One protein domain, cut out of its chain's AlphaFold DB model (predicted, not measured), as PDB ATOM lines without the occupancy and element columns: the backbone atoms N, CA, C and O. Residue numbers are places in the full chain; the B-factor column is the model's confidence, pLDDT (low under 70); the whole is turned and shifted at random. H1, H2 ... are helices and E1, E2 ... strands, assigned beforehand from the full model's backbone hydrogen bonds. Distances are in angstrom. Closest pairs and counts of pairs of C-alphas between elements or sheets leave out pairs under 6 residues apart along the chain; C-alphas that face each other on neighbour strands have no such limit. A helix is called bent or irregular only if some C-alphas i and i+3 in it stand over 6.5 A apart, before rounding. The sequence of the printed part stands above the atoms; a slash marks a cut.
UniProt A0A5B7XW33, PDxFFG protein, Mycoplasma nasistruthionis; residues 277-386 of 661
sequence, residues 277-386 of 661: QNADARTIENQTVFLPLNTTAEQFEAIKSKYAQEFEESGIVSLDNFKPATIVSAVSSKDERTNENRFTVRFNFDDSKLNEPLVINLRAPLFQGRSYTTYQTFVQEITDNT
ATOM      1  N   GLN A 277     -45.896  41.936 -10.699       60.88
ATOM      2  CA  GLN A 277     -46.374  42.736  -9.558       60.88
ATOM      3  C   GLN A 277     -47.783  43.330  -9.778       60.88
ATOM      4  O   GLN A 277     -48.494  43.585  -8.811       60.88
ATOM      5  N   ASN A 278     -48.212  43.505 -11.037       58.34
ATOM      6  CA  ASN A 278     -49.563  43.939 -11.408       58.34
ATOM      7  C   ASN A 278     -50.334  42.792 -12.079       58.34
ATOM      8  O   ASN A 278     -50.065  42.448 -13.230       58.34
ATOM      9  N   ALA A 279     -51.323  42.234 -11.375       48.03
ATOM     10  CA  ALA A 279     -52.106  41.074 -11.819       48.03
ATOM     11  C   ALA A 279     -53.009  41.329 -13.050       48.03
ATOM     12  O   ALA A 279     -53.401  40.373 -13.715       48.03
ATOM     13  N   ASP A 280     -53.305  42.593 -13.383       47.59
ATOM     14  CA  ASP A 280     -54.216  42.979 -14.479       47.59
ATOM     15  C   ASP A 280     -53.512  43.321 -15.811       47.59
ATOM     16  O   ASP A 280     -54.163  43.627 -16.817       47.59
ATOM     17  N   ALA A 281     -52.177  43.272 -15.864       52.25
ATOM     18  CA  ALA A 281     -51.431  43.565 -17.084       52.25
ATOM     19  C   ALA A 281     -51.443  42.355 -18.038       52.25
ATOM     20  O   ALA A 281     -50.702  41.391 -17.866       52.25
ATOM     21  N   ARG A 282     -52.256  42.425 -19.104       51.97
ATOM     22  CA  ARG A 282     -52.323  41.388 -20.165       51.97
ATOM     23  C   ARG A 282     -51.019  41.209 -20.957       51.97
ATOM     24  O   ARG A 282     -50.878  40.239 -21.693       51.97
ATOM     25  N   THR A 283     -50.086  42.149 -20.825       49.66
ATOM     26  CA  THR A 283     -48.729  42.064 -21.377       49.66
ATOM     27  C   THR A 283     -47.780  42.217 -20.203       49.66
ATOM     28  O   THR A 283     -47.761  43.278 -19.580       49.66
ATOM     29  N   ILE A 284     -47.043  41.161 -19.869       57.00
ATOM     30  CA  ILE A 284     -45.999  41.264 -18.852       57.00
ATOM     31  C   ILE A 284     -44.771  41.865 -19.537       57.00
ATOM     32  O   ILE A 284     -44.519  41.601 -20.715       57.00
ATOM     33  N   GLU A 285     -44.054  42.728 -18.820       56.41
ATOM     34  CA  GLU A 285     -42.814  43.340 -19.293       56.41
ATOM     35  C   GLU A 285     -41.878  42.289 -19.913       56.41
ATOM     36  O   GLU A 285     -41.833  41.138 -19.473       56.41
ATOM     37  N   ASN A 286     -41.080  42.688 -20.911       58.00
ATOM     38  CA  ASN A 286     -40.111  41.834 -21.625       58.00
ATOM     39  C   ASN A 286     -38.972  41.271 -20.722       58.00
ATOM     40  O   ASN A 286     -37.922  40.876 -21.225       58.00
ATOM     41  N   GLN A 287     -39.149  41.277 -19.399       64.19
ATOM     42  CA  GLN A 287     -38.165  40.964 -18.363       64.19
ATOM     43  C   GLN A 287     -38.643  39.883 -17.372       64.19
ATOM     44  O   GLN A 287     -37.980  39.656 -16.360       64.19
ATOM     45  N   THR A 288     -39.764  39.196 -17.636       80.38
ATOM     46  CA  THR A 288     -40.175  38.029 -16.833       80.38
ATOM     47  C   THR A 288     -39.075  36.971 -16.807       80.38
ATOM     48  O   THR A 288     -38.543  36.589 -17.854       80.38
ATOM     49  N   VAL A 289     -38.771  36.468 -15.609       88.69
ATOM     50  CA  VAL A 289     -37.742  35.448 -15.387       88.69
ATOM     51  C   VAL A 289     -38.362  34.053 -15.429       88.69
ATOM     52  O   VAL A 289     -39.306  33.777 -14.686       88.69
ATOM     53  N   PHE A 290     -37.810  33.184 -16.275       92.50
ATOM     54  CA  PHE A 290     -38.104  31.752 -16.322       92.50
ATOM     55  C   PHE A 290     -36.921  30.970 -15.762       92.50
ATOM     56  O   PHE A 290     -35.776  31.177 -16.174       92.50
ATOM     57  N   LEU A 291     -37.214  30.042 -14.859       94.44
ATOM     58  CA  LEU A 291     -36.248  29.149 -14.231       94.44
ATOM     59  C   LEU A 291     -36.704  27.687 -14.381       94.44
ATOM     60  O   LEU A 291     -37.913  27.427 -14.447       94.44
ATOM     61  N   PRO A 292     -35.774  26.716 -14.405       94.88
ATOM     62  CA  PRO A 292     -36.119  25.298 -14.320       94.88
ATOM     63  C   PRO A 292     -37.009  24.992 -13.107       94.88
ATOM     64  O   PRO A 292     -36.841  25.585 -12.039       94.88
ATOM     65  N   LEU A 293     -37.943  24.045 -13.241       93.12
ATOM     66  CA  LEU A 293     -38.877  23.688 -12.160       93.12
ATOM     67  C   LEU A 293     -38.190  23.252 -10.857       93.12
ATOM     68  O   LEU A 293     -38.720  23.465  -9.772       93.12
ATOM     69  N   ASN A 294     -37.022  22.630 -10.974       92.50
ATOM     70  CA  ASN A 294     -36.223  22.102  -9.872       92.50
ATOM     71  C   ASN A 294     -35.170  23.096  -9.352       92.50
ATOM     72  O   ASN A 294     -34.222  22.676  -8.690       92.50
ATOM     73  N   THR A 295     -35.300  24.390  -9.662       94.44
ATOM     74  CA  THR A 295     -34.350  25.409  -9.199       94.44
ATOM     75  C   THR A 295     -34.334  25.488  -7.674       94.44
ATOM     76  O   THR A 295     -35.364  25.691  -7.033       94.44
ATOM     77  N   THR A 296     -33.147  25.347  -7.091       94.56
ATOM     78  CA  THR A 296     -32.907  25.439  -5.644       94.56
ATOM     79  C   THR A 296     -32.680  26.883  -5.194       94.56
ATOM     80  O   THR A 296     -32.322  27.750  -5.995       94.56
ATOM     81  N   ALA A 297     -32.841  27.151  -3.893       92.75
ATOM     82  CA  ALA A 297     -32.602  28.480  -3.323       92.75
ATOM     83  C   ALA A 297     -31.162  28.968  -3.561       92.75
ATOM     84  O   ALA A 297     -30.954  30.130  -3.893       92.75
ATOM     85  N   GLU A 298     -30.177  28.072  -3.469       93.50
ATOM     86  CA  GLU A 298     -28.768  28.382  -3.736       93.50
ATOM     87  C   GLU A 298     -28.536  28.786  -5.199       93.50
ATOM     88  O   GLU A 298     -27.872  29.787  -5.474       93.50
ATOM     89  N   GLN A 299     -29.129  28.052  -6.147       92.81
ATOM     90  CA  GLN A 299     -29.054  28.384  -7.574       92.81
ATOM     91  C   GLN A 299     -29.719  29.729  -7.873       92.81
ATOM     92  O   GLN A 299     -29.179  30.529  -8.639       92.81
ATOM     93  N   PHE A 300     -30.866  30.001  -7.251       92.94
ATOM     94  CA  PHE A 300     -31.545  31.280  -7.397       92.94
ATOM     95  C   PHE A 300     -30.713  32.442  -6.838       92.94
ATOM     96  O   PHE A 300     -30.535  33.441  -7.533       92.94
ATOM     97  N   GLU A 301     -30.143  32.311  -5.638       92.75
ATOM     98  CA  GLU A 301     -29.298  33.360  -5.052       92.75
ATOM     99  C   GLU A 301     -28.033  33.618  -5.884       92.75
ATOM    100  O   GLU A 301     -27.609  34.769  -6.017       92.75
ATOM    101  N   ALA A 302     -27.464  32.594  -6.529       91.88
ATOM    102  CA  ALA A 302     -26.357  32.773  -7.470       91.88
ATOM    103  C   ALA A 302     -26.766  33.590  -8.713       91.88
ATOM    104  O   ALA A 302     -26.039  34.499  -9.126       91.88
ATOM    105  N   ILE A 303     -27.940  33.310  -9.293       90.44
ATOM    106  CA  ILE A 303     -28.492  34.065 -10.433       90.44
ATOM    107  C   ILE A 303     -28.776  35.513 -10.025       90.44
ATOM    108  O   ILE A 303     -28.363  36.448 -10.714       90.44
ATOM    109  N   LYS A 304     -29.448  35.696  -8.889       89.81
ATOM    110  CA  LYS A 304     -29.794  37.002  -8.324       89.81
ATOM    111  C   LYS A 304     -28.546  37.836  -8.058       89.81
ATOM    112  O   LYS A 304     -28.495  38.983  -8.481       89.81
ATOM    113  N   SER A 305     -27.507  37.253  -7.459       90.25
ATOM    114  CA  SER A 305     -26.238  37.942  -7.180       90.25
ATOM    115  C   SER A 305     -25.536  38.435  -8.449       90.25
ATOM    116  O   SER A 305     -24.926  39.502  -8.444       90.25
ATOM    117  N   LYS A 306     -25.643  37.691  -9.557       89.19
ATOM    118  CA  LYS A 306     -25.056  38.076 -10.851       89.19
ATOM    119  C   LYS A 306     -25.712  39.325 -11.452       89.19
ATOM    120  O   LYS A 306     -25.052  40.057 -12.187       89.19
ATOM    121  N   TYR A 307     -26.984  39.569 -11.134       87.25
ATOM    122  CA  TYR A 307     -27.797  40.661 -11.679       87.25
ATOM    123  C   TYR A 307     -28.529  41.433 -10.567       87.25
ATOM    124  O   TYR A 307     -29.700  41.782 -10.716       87.25
ATOM    125  N   ALA A 308     -27.841  41.678  -9.444       85.50
ATOM    126  CA  ALA A 308     -28.448  42.140  -8.192       85.50
ATOM    127  C   ALA A 308     -29.330  43.383  -8.360       85.50
ATOM    128  O   ALA A 308     -30.479  43.368  -7.933       85.50
ATOM    129  N   GLN A 309     -28.834  44.403  -9.071       84.25
ATOM    130  CA  GLN A 309     -29.574  45.644  -9.311       84.25
ATOM    131  C   GLN A 309     -30.930  45.395  -9.999       84.25
ATOM    132  O   GLN A 309     -31.952  45.900  -9.550       84.25
ATOM    133  N   GLU A 310     -30.968  44.572 -11.050       81.44
ATOM    134  CA  GLU A 310     -32.207  44.305 -11.791       81.44
ATOM    135  C   GLU A 310     -33.206  43.461 -10.987       81.44
ATOM    136  O   GLU A 310     -34.420  43.643 -11.105       81.44
ATOM    137  N   PHE A 311     -32.717  42.515 -10.177       82.38
ATOM    138  CA  PHE A 311     -33.577  41.722  -9.295       82.38
ATOM    139  C   PHE A 311     -34.145  42.572  -8.151       82.38
ATOM    140  O   PHE A 311     -35.343  42.474  -7.879       82.38
ATOM    141  N   GLU A 312     -33.336  43.452  -7.552       81.00
ATOM    142  CA  GLU A 312     -33.761  44.416  -6.529       81.00
ATOM    143  C   GLU A 312     -34.821  45.389  -7.060       81.00
ATOM    144  O   GLU A 312     -35.894  45.497  -6.467       81.00
ATOM    145  N   GLU A 313     -34.576  46.027  -8.211       80.06
ATOM    146  CA  GLU A 313     -35.517  46.962  -8.854       80.06
ATOM    147  C   GLU A 313     -36.869  46.305  -9.176       80.06
ATOM    148  O   GLU A 313     -37.911  46.958  -9.174       80.06
ATOM    149  N   SER A 314     -36.871  44.992  -9.408       76.56
ATOM    150  CA  SER A 314     -38.075  44.230  -9.738       76.56
ATOM    151  C   SER A 314     -38.838  43.636  -8.560       76.56
ATOM    152  O   SER A 314     -39.901  43.043  -8.759       76.56
ATOM    153  N   GLY A 315     -38.296  43.727  -7.344       78.44
ATOM    154  CA  GLY A 315     -38.870  43.109  -6.145       78.44
ATOM    155  C   GLY A 315     -38.880  41.573  -6.139       78.44
ATOM    156  O   GLY A 315     -39.543  40.979  -5.290       78.44
ATOM    157  N   ILE A 316     -38.158  40.915  -7.054       83.62
ATOM    158  CA  ILE A 316     -37.989  39.453  -7.069       83.62
ATOM    159  C   ILE A 316     -36.859  39.105  -6.092       83.62
ATOM    160  O   ILE A 316     -35.683  39.065  -6.453       83.62
ATOM    161  N   VAL A 317     -37.217  38.885  -4.828       82.75
ATOM    162  CA  VAL A 317     -36.250  38.745  -3.724       82.75
ATOM    163  C   VAL A 317     -36.028  37.304  -3.273       82.75
ATOM    164  O   VAL A 317     -35.004  37.037  -2.646       82.75
ATOM    165  N   SER A 318     -36.944  36.386  -3.596       86.75
ATOM    166  CA  SER A 318     -36.901  34.976  -3.184       86.75
ATOM    167  C   SER A 318     -37.606  34.060  -4.194       86.75
ATOM    168  O   SER A 318     -38.352  34.529  -5.056       86.75
ATOM    169  N   LEU A 319     -37.419  32.741  -4.062       88.69
ATOM    170  CA  LEU A 319     -38.127  31.754  -4.888       88.69
ATOM    171  C   LEU A 319     -39.649  31.746  -4.676       88.69
ATOM    172  O   LEU A 319     -40.371  31.371  -5.594       88.69
ATOM    173  N   ASP A 320     -40.152  32.233  -3.538       88.19
ATOM    174  CA  ASP A 320     -41.597  32.349  -3.280       88.19
ATOM    175  C   ASP A 320     -42.288  33.342  -4.234       88.19
ATOM    176  O   ASP A 320     -43.510  33.333  -4.381       88.19
ATOM    177  N   ASN A 321     -41.513  34.189  -4.926       87.88
ATOM    178  CA  ASN A 321     -42.010  35.073  -5.979       87.88
ATOM    179  C   ASN A 321     -42.257  34.352  -7.319       87.88
ATOM    180  O   ASN A 321     -42.685  34.995  -8.282       87.88
ATOM    181  N   PHE A 322     -41.982  33.048  -7.414       90.94
ATOM    182  CA  PHE A 322     -42.163  32.248  -8.622       90.94
ATOM    183  C   PHE A 322     -43.325  31.272  -8.471       90.94
ATOM    184  O   PHE A 322     -43.562  30.705  -7.406       90.94
ATOM    185  N   LYS A 323     -44.028  31.019  -9.578       90.88
ATOM    186  CA  LYS A 323     -45.047  29.972  -9.659       90.88
ATOM    187  C   LYS A 323     -44.820  29.048 -10.848       90.88
ATOM    188  O   LYS A 323     -44.342  29.514 -11.885       90.88
ATOM    189  N   PRO A 324     -45.194  27.761 -10.731       93.50
ATOM    190  CA  PRO A 324     -45.233  26.858 -11.869       93.50
ATOM    191  C   PRO A 324     -46.144  27.399 -12.972       93.50
ATOM    192  O   PRO A 324     -47.299  27.765 -12.730       93.50
ATOM    193  N   ALA A 325     -45.617  27.431 -14.185       92.75
ATOM    194  CA  ALA A 325     -46.356  27.777 -15.382       92.75
ATOM    195  C   ALA A 325     -45.997  26.840 -16.529       92.75
ATOM    196  O   ALA A 325     -44.854  26.405 -16.672       92.75
ATOM    197  N   THR A 326     -46.989  26.576 -17.372       94.19
ATOM    198  CA  THR A 326     -46.871  25.759 -18.574       94.19
ATOM    199  C   THR A 326     -46.834  26.663 -19.801       94.19
ATOM    200  O   THR A 326     -47.717  27.507 -19.984       94.19
ATOM    201  N   ILE A 327     -45.833  26.491 -20.664       93.56
ATOM    202  CA  ILE A 327     -45.779  27.170 -21.961       93.56
ATOM    203  C   ILE A 327     -46.829  26.549 -22.882       93.56
ATOM    204  O   ILE A 327     -46.814  25.356 -23.154       93.56
ATOM    205  N   VAL A 328     -47.735  27.377 -23.385       92.19
ATOM    206  CA  VAL A 328     -48.781  26.992 -24.341       92.19
ATOM    207  C   VAL A 328     -48.241  27.040 -25.767       92.19
ATOM    208  O   VAL A 328     -48.536  26.165 -26.575       92.19
ATOM    209  N   SER A 329     -47.448  28.063 -26.087       91.19
ATOM    210  CA  SER A 329     -46.827  28.196 -27.404       91.19
ATOM    211  C   SER A 329     -45.552  29.026 -27.345       91.19
ATOM    212  O   SER A 329     -45.556  30.107 -26.755       91.19
ATOM    213  N   ALA A 330     -44.513  28.592 -28.038       91.25
ATOM    214  CA  ALA A 330     -43.264  29.303 -28.244       91.25
ATOM    215  C   ALA A 330     -42.987  29.385 -29.748       91.25
ATOM    216  O   ALA A 330     -42.847  28.359 -30.410       91.25
ATOM    217  N   VAL A 331     -42.943  30.603 -30.287       89.25
ATOM    218  CA  VAL A 331     -42.766  30.845 -31.725       89.25
ATOM    219  C   VAL A 331     -41.791  31.982 -31.970       89.25
ATOM    220  O   VAL A 331     -41.768  32.970 -31.236       89.25
ATOM    221  N   SER A 332     -41.002  31.853 -33.028       86.88
ATOM    222  CA  SER A 332     -40.150  32.922 -33.538       86.88
ATOM    223  C   SER A 332     -40.719  33.431 -34.852       86.88
ATOM    224  O   SER A 332     -41.054  32.648 -35.741       86.88
ATOM    225  N   SER A 333     -40.830  34.747 -34.972       81.06
ATOM    226  CA  SER A 333     -41.288  35.414 -36.185       81.06
ATOM    227  C   SER A 333     -40.392  36.596 -36.495       81.06
ATOM    228  O   SER A 333     -39.994  37.328 -35.582       81.06
ATOM    229  N   LYS A 334     -40.163  36.848 -37.776       78.50
ATOM    230  CA  LYS A 334     -39.520  38.069 -38.238       78.50
ATOM    231  C   LYS A 334     -40.519  39.228 -38.254       78.50
ATOM    232  O   LYS A 334     -41.605  39.106 -38.815       78.50
ATOM    233  N   ASP A 335     -40.183  40.344 -37.615       72.50
ATOM    234  CA  ASP A 335     -40.979  41.570 -37.693       72.50
ATOM    235  C   ASP A 335     -40.734  42.235 -39.055       72.50
ATOM    236  O   ASP A 335     -39.626  42.681 -39.350       72.50
ATOM    237  N   GLU A 336     -41.762  42.297 -39.902       75.81
ATOM    238  CA  GLU A 336     -41.659  42.847 -41.260       75.81
ATOM    239  C   GLU A 336     -41.253  44.331 -41.293       75.81
ATOM    240  O   GLU A 336     -40.721  44.798 -42.298       75.81
ATOM    241  N   ARG A 337     -41.490  45.092 -40.213       74.81
ATOM    242  CA  ARG A 337     -41.198  46.535 -40.167       74.81
ATOM    243  C   ARG A 337     -39.775  46.826 -39.724       74.81
ATOM    244  O   ARG A 337     -39.155  47.741 -40.258       74.81
ATOM    245  N   THR A 338     -39.285  46.100 -38.724       72.88
ATOM    246  CA  THR A 338     -37.939  46.316 -38.167       72.88
ATOM    247  C   THR A 338     -36.903  45.360 -38.742       72.88
ATOM    248  O   THR A 338     -35.711  45.583 -38.557       72.88
ATOM    249  N   ASN A 339     -37.340  44.316 -39.458       73.81
ATOM    250  CA  ASN A 339     -36.503  43.210 -39.919       73.81
ATOM    251  C   ASN A 339     -35.802  42.476 -38.752       73.81
ATOM    252  O   ASN A 339     -34.808  41.783 -38.967       73.81
ATOM    253  N   GLU A 340     -36.315  42.622 -37.523       74.44
ATOM    254  CA  GLU A 340     -35.794  41.973 -36.320       74.44
ATOM    255  C   GLU A 340     -36.544  40.673 -36.031       74.44
ATOM    256  O   GLU A 340     -37.769  40.598 -36.148       74.44
ATOM    257  N   ASN A 341     -35.821  39.658 -35.564       77.06
ATOM    258  CA  ASN A 341     -36.450  38.443 -35.066       77.06
ATOM    259  C   ASN A 341     -37.064  38.716 -33.687       77.06
ATOM    260  O   ASN A 341     -36.418  39.272 -32.792       77.06
ATOM    261  N   ARG A 342     -38.311  38.287 -33.499       81.00
ATOM    262  CA  ARG A 342     -39.039  38.341 -32.231       81.00
ATOM    263  C   ARG A 342     -39.390  36.929 -31.797       81.00
ATOM    264  O   ARG A 342     -40.036  36.203 -32.549       81.00
ATOM    265  N   PHE A 343     -39.033  36.583 -30.565       88.00
ATOM    266  CA  PHE A 343     -39.428  35.320 -29.956       88.00
ATOM    267  C   PHE A 343     -40.575  35.549 -28.970       88.00
ATOM    268  O   PHE A 343     -40.431  36.283 -27.991       88.00
ATOM    269  N   THR A 344     -41.732  34.960 -29.255       89.00
ATOM    270  CA  THR A 344     -42.967  35.124 -28.491       89.00
ATOM    271  C   THR A 344     -43.271  33.838 -27.738       89.00
ATOM    272  O   THR A 344     -43.451  32.783 -28.347       89.00
ATOM    273  N   VAL A 345     -43.389  33.936 -26.414       90.75
ATOM    274  CA  VAL A 345     -43.783  32.816 -25.548       90.75
ATOM    275  C   VAL A 345     -45.118  33.135 -24.896       90.75
ATOM    276  O   VAL A 345     -45.282  34.191 -24.283       90.75
ATOM    277  N   ARG A 346     -46.069  32.214 -25.031       91.25
ATOM    278  CA  ARG A 346     -47.369  32.234 -24.363       91.25
ATOM    279  C   ARG A 346     -47.403  31.166 -23.287       91.25
ATOM    280  O   ARG A 346     -47.021  30.032 -23.566       91.25
ATOM    281  N   PHE A 347     -47.881  31.491 -22.094       91.56
ATOM    282  CA  PHE A 347     -47.887  30.563 -20.963       91.56
ATOM    283  C   PHE A 347     -49.067  30.797 -20.017       91.56
ATOM    284  O   PHE A 347     -49.645  31.883 -19.978       91.56
ATOM    285  N   ASN A 348     -49.391  29.772 -19.232       90.38
ATOM    286  CA  ASN A 348     -50.408  29.799 -18.184       90.38
ATOM    287  C   ASN A 348     -49.784  29.384 -16.856       90.38
ATOM    288  O   ASN A 348     -49.101  28.365 -16.807       90.38
ATOM    289  N   PHE A 349     -50.048  30.127 -15.779       89.31
ATOM    290  CA  PHE A 349     -49.790  29.608 -14.434       89.31
ATOM    291  C   PHE A 349     -50.735  28.442 -14.142       89.31
ATOM    292  O   PHE A 349     -51.908  28.493 -14.518       89.31
ATOM    293  N   ASP A 350     -50.234  27.412 -13.461       85.44
ATOM    294  CA  ASP A 350     -50.998  26.186 -13.183       85.44
ATOM    295  C   ASP A 350     -52.248  26.451 -12.312       85.44
ATOM    296  O   ASP A 350     -53.223  25.705 -12.378       85.44
ATOM    297  N   ASP A 351     -52.247  27.530 -11.524       81.75
ATOM    298  CA  ASP A 351     -53.356  27.972 -10.666       81.75
ATOM    299  C   ASP A 351     -54.200  29.113 -11.271       81.75
ATOM    300  O   ASP A 351     -55.105  29.645 -10.618       81.75
ATOM    301  N   SER A 352     -53.921  29.506 -12.517       72.69
ATOM    302  CA  SER A 352     -54.589  30.625 -13.178       72.69
ATOM    303  C   SER A 352     -56.046  30.312 -13.524       72.69
ATOM    304  O   SER A 352     -56.360  29.280 -14.113       72.69
ATOM    305  N   LYS A 353     -56.939  31.267 -13.237       67.00
ATOM    306  CA  LYS A 353     -58.318  31.301 -13.764       67.00
ATOM    307  C   LYS A 353     -58.458  32.188 -15.007       67.00
ATOM    308  O   LYS A 353     -59.579  32.481 -15.421       67.00
ATOM    309  N   LEU A 354     -57.350  32.694 -15.553       68.38
ATOM    310  CA  LEU A 354     -57.380  33.521 -16.758       68.38
ATOM    311  C   LEU A 354     -57.794  32.662 -17.957       68.38
ATOM    312  O   LEU A 354     -57.252  31.582 -18.168       68.38
ATOM    313  N   ASN A 355     -58.732  33.175 -18.754       67.94
ATOM    314  CA  ASN A 355     -59.193  32.501 -19.970       67.94
ATOM    315  C   ASN A 355     -58.171  32.577 -21.121       67.94
ATOM    316  O   ASN A 355     -58.281  31.810 -22.070       67.94
ATOM    317  N   GLU A 356     -57.202  33.495 -21.048       79.75
ATOM    318  CA  GLU A 356     -56.219  33.761 -22.104       79.75
ATOM    319  C   GLU A 356     -54.782  33.634 -21.567       79.75
ATOM    320  O   GLU A 356     -54.518  34.112 -20.457       79.75
ATOM    321  N   PRO A 357     -53.844  33.055 -22.344       85.44
ATOM    322  CA  PRO A 357     -52.443  32.964 -21.956       85.44
ATOM    323  C   PRO A 357     -51.744  34.312 -21.804       85.44
ATOM    324  O   PRO A 357     -51.941  35.238 -22.595       85.44
ATOM    325  N   LEU A 358     -50.842  34.382 -20.829       86.50
ATOM    326  CA  LEU A 358     -49.902  35.488 -20.677       86.50
ATOM    327  C   LEU A 358     -48.843  35.420 -21.776       86.50
ATOM    328  O   LEU A 358     -48.470  34.333 -22.213       86.50
ATOM    329  N   VAL A 359     -48.349  36.580 -22.214       86.31
ATOM    330  CA  VAL A 359     -47.421  36.684 -23.349       86.31
ATOM    331  C   VAL A 359     -46.172  37.465 -22.958       86.31
ATOM    332  O   VAL A 359     -46.282  38.559 -22.403       86.31
ATOM    333  N   ILE A 360     -44.999  36.936 -23.313       86.19
ATOM    334  CA  ILE A 360     -43.723  37.666 -23.304       86.19
ATOM    335  C   ILE A 360     -43.119  37.710 -24.706       86.19
ATOM    336  O   ILE A 360     -43.314  36.799 -25.516       86.19
ATOM    337  N   ASN A 361     -42.366  38.774 -24.985       83.38
ATOM    338  CA  ASN A 361     -41.623  38.928 -26.229       83.38
ATOM    339  C   ASN A 361     -40.144  39.166 -25.921       83.38
ATOM    340  O   ASN A 361     -39.774  40.214 -25.394       83.38
ATOM    341  N   LEU A 362     -39.295  38.213 -26.292       82.19
ATOM    342  CA  LEU A 362     -37.849  38.365 -26.224       82.19
ATOM    343  C   LEU A 362     -37.340  39.004 -27.521       82.19
ATOM    344  O   LEU A 362     -37.677  38.576 -28.633       82.19
ATOM    345  N   ARG A 363     -36.529  40.054 -27.373       77.06
ATOM    346  CA  ARG A 363     -35.878  40.774 -28.474       77.06
ATOM    347  C   ARG A 363     -34.372  40.769 -28.246       77.06
ATOM    348  O   ARG A 363     -33.925  41.171 -27.175       77.06
ATOM    349  N   ALA A 364     -33.608  40.366 -29.261       71.75
ATOM    350  CA  ALA A 364     -32.168  40.151 -29.138       71.75
ATOM    351  C   ALA A 364     -31.380  41.389 -28.665       71.75
ATOM    352  O   ALA A 364     -30.527  41.231 -27.791       71.75
ATOM    353  N   PRO A 365     -31.692  42.623 -29.121       64.62
ATOM    354  CA  PRO A 365     -31.017  43.830 -28.631       64.62
ATOM    355  C   PRO A 365     -31.213  44.104 -27.130       64.62
ATOM    356  O   PRO A 365     -30.500  44.925 -26.563       64.62
ATOM    357  N   LEU A 366     -32.182  43.442 -26.487       64.31
ATOM    358  CA  LEU A 366     -32.565  43.649 -25.089       64.31
ATOM    359  C   LEU A 366     -32.093  42.516 -24.161       64.31
ATOM    360  O   LEU A 366     -32.543  42.454 -23.014       64.31
ATOM    361  N   PHE A 367     -31.222  41.609 -24.627       70.12
ATOM    362  CA  PHE A 367     -30.664  40.548 -23.783       70.12
ATOM    363  C   PHE A 367     -29.625  41.080 -22.804       70.12
ATOM    364  O   PHE A 367     -28.425  41.066 -23.069       70.12
ATOM    365  N   GLN A 368     -30.104  41.525 -21.646       70.69
ATOM    366  CA  GLN A 368     -29.298  41.899 -20.492       70.69
ATOM    367  C   GLN A 368     -29.972  41.378 -19.213       70.69
ATOM    368  O   GLN A 368     -31.165  41.071 -19.207       70.69
ATOM    369  N   GLY A 369     -29.157  41.161 -18.183       78.44
ATOM    370  CA  GLY A 369     -29.523  40.576 -16.892       78.44
ATOM    371  C   GLY A 369     -30.650  39.547 -16.875       78.44
ATOM    372  O   GLY A 369     -30.451  38.379 -17.236       78.44
ATOM    373  N   ARG A 370     -31.833  39.947 -16.405       80.38
ATOM    374  CA  ARG A 370     -32.975  39.044 -16.167       80.38
ATOM    375  C   ARG A 370     -33.523  38.405 -17.442       80.38
ATOM    376  O   ARG A 370     -33.812  37.209 -17.446       80.38
ATOM    377  N   SER A 371     -33.603  39.151 -18.546       80.06
ATOM    378  CA  SER A 371     -34.079  38.612 -19.832       80.06
ATOM    379  C   SER A 371     -33.076  37.624 -20.438       80.06
ATOM    380  O   SER A 371     -33.474  36.629 -21.050       80.06
ATOM    381  N   TYR A 372     -31.776  37.842 -20.207       85.31
ATOM    382  CA  TYR A 372     -30.725  36.900 -20.593       85.31
ATOM    383  C   TYR A 372     -30.809  35.591 -19.796       85.31
ATOM    384  O   TYR A 372     -30.595  34.525 -20.366       85.31
ATOM    385  N   THR A 373     -31.190  35.649 -18.515       88.81
ATOM    386  CA  THR A 373     -31.435  34.442 -17.701       88.81
ATOM    387  C   THR A 373     -32.541  33.586 -18.317       88.81
ATOM    388  O   THR A 373     -32.319  32.409 -18.575       88.81
ATOM    389  N   THR A 374     -33.692  34.181 -18.649       90.12
ATOM    390  CA  THR A 374     -34.788  33.486 -19.351       90.12
ATOM    391  C   THR A 374     -34.329  32.869 -20.672       90.12
ATOM    392  O   THR A 374     -34.622  31.707 -20.948       90.12
ATOM    393  N   TYR A 375     -33.573  33.621 -21.479       90.00
ATOM    394  CA  TYR A 375     -33.020  33.115 -22.736       90.00
ATOM    395  C   TYR A 375     -32.109  31.899 -22.520       90.00
ATOM    396  O   TYR A 375     -32.280  30.888 -23.197       90.00
ATOM    397  N   GLN A 376     -31.185  31.959 -21.556       90.94
ATOM    398  CA  GLN A 376     -30.298  30.839 -21.229       90.94
ATOM    399  C   GLN A 376     -31.073  29.622 -20.717       90.94
ATOM    400  O   GLN A 376     -30.782  28.510 -21.147       90.94
ATOM    401  N   THR A 377     -32.097  29.817 -19.879       93.56
ATOM    402  CA  THR A 377     -32.985  28.735 -19.426       93.56
ATOM    403  C   THR A 377     -33.635  28.016 -20.610       93.56
ATOM    404  O   THR A 377     -33.650  26.789 -20.655       93.56
ATOM    405  N   PHE A 378     -34.145  28.759 -21.595       93.88
ATOM    406  CA  PHE A 378     -34.771  28.170 -22.782       93.88
ATOM    407  C   PHE A 378     -33.778  27.468 -23.706       93.88
ATOM    408  O   PHE A 378     -34.085  26.385 -24.203       93.88
ATOM    409  N   VAL A 379     -32.597  28.053 -23.921       92.50
ATOM    410  CA  VAL A 379     -31.520  27.403 -24.685       92.50
ATOM    411  C   VAL A 379     -31.141  26.083 -24.020       92.50
ATOM    412  O   VAL A 379     -31.128  25.056 -24.692       92.50
ATOM    413  N   GLN A 380     -30.920  26.091 -22.704       92.50
ATOM    414  CA  GLN A 380     -30.541  24.901 -21.951       92.50
ATOM    415  C   GLN A 380     -31.623  23.815 -22.011       92.50
ATOM    416  O   GLN A 380     -31.296  22.673 -22.315       92.50
ATOM    417  N   GLU A 381     -32.904  24.157 -21.822       93.31
ATOM    418  CA  GLU A 381     -34.002  23.184 -21.951       93.31
ATOM    419  C   GLU A 381     -34.023  22.546 -23.348       93.31
ATOM    420  O   GLU A 381     -34.172  21.331 -23.473       93.31
ATOM    421  N   ILE A 382     -33.852  23.333 -24.415       90.69
ATOM    422  CA  ILE A 382     -33.828  22.795 -25.782       90.69
ATOM    423  C   ILE A 382     -32.617  21.885 -25.979       90.69
ATOM    424  O   ILE A 382     -32.780  20.782 -26.499       90.69
ATOM    425  N   THR A 383     -31.423  22.310 -25.567       88.94
ATOM    426  CA  THR A 383     -30.194  21.517 -25.696       88.94
ATOM    427  C   THR A 383     -30.285  20.213 -24.906       88.94
ATOM    428  O   THR A 383     -29.987  19.145 -25.440       88.94
ATOM    429  N   ASP A 384     -30.782  20.254 -23.671       88.44
ATOM    430  CA  ASP A 384     -30.914  19.069 -22.822       88.44
ATOM    431  C   ASP A 384     -31.939  18.070 -23.363       88.44
ATOM    432  O   ASP A 384     -31.751  16.863 -23.208       88.44
ATOM    433  N   ASN A 385     -32.971  18.547 -24.062       88.50
ATOM    434  CA  ASN A 385     -33.999  17.724 -24.705       88.50
ATOM    435  C   ASN A 385     -33.773  17.545 -26.215       88.50
ATOM    436  O   ASN A 385     -34.711  17.238 -26.952       88.50
ATOM    437  N   THR A 386     -32.557  17.772 -26.702       90.62
ATOM    438  CA  THR A 386     -32.166  17.454 -28.076       90.62
ATOM    439  C   THR A 386     -31.089  16.391 -28.003       90.62
ATOM    440  O   THR A 386     -29.943  16.668 -27.656       90.62
TER     441      THR A 386
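AT A GLANCE: This is residues 277 to 386 of the 661 residues of the protein "PDxFFG protein" of Mycoplasma nasistruthionis (UniProt A0A5B7XW33). A strongly twisted sheet of three strands, E2, E3 and E4, makes one side of this domain, and the long helix H3 comes up to it at E4 with residues 371 to 375. The short strand E1 lies beside H3, between it and the bent beginning of E2, while H1 and H2 form a corner of helices away from the sheet. The printed part has 110 residues, with three named helices and four named strands in the order E1, H1, H2, E2, E3, E4, H3; the class is mixed, helices and strands. The sheet's order is E2, E3, E4, antiparallel throughout. The whole is compact, with a radius of gyration of the C-alphas of 14.3 A and spans of 41 by 33 by 32 A.

IN THESE COORDINATES: In the sheet, E2 is residues 322 to 334, 30.3 A long, and begins with C-alpha 322 at (-42.163, 32.248, -8.622). E3 is residues 341 to 349, 26.1 A, and E4 is residues 358 to 363, 16.9 A. H3, residues 369 to 384, is 22.4 A long and ends with C-alpha 384 at (-30.914, 19.069, -22.822). E1 is residues 290 to 292, 7.0 A, with C-alpha 290 at (-38.104, 31.752, -16.322). H1 is residues 297 to 306, 14.3 A, and H2 is residues 308 to 313, 8.6 A.

HOW THE PARTS SIT: E2, E3 and E4 form a meander, each strand the antiparallel neighbour of the one before. The hairpin E2 and E3 has N 326 and O 348 within hydrogen-bond range at 2.8 A; the hairpin E3 and E4 has N 360 and O 345 at 2.9 A. E2 bends by 76 degrees at residue 325. H3 only grazes the sheet; its closest C-alphas to E4 are those of Ser 371 and Leu 362, 7.4 A apart. E1 pairs with no named strand; its closest C-alphas to H3 are those of Phe 290 and Thr 374, 4.8 A apart. E1 and E2 are near each other, with 8 pairs of C-alphas within 10 A. H2 and H3 only just touch, with 3 pairs of C-alphas within 8 A, made by residues 369 to 370 of H3 alone; the closest are Glu 310 and Gly 369, 6.9 A. H1 and H2 are close but not clearly touching, about perpendicular at 89 degrees, with the C-alphas of Lys 304 and Phe 311 closest at 6.1 A. H1 and H2 are not on the sheet. In H1, H2 and H3 every O i to N i+4 pair is within hydrogen-bond range.

THE WHOLE: The C-alphas of Glu 298 and Arg 337, the two farthest apart, are 42.6 A from each other. The printed part has no cut, and no link between named elements is long. Residues 277 to 289 have no named element. The model's pLDDT is under 70 at residues 277 to 287, 353 to 355 and 365 to 366; its mean over the printed part is 82.3.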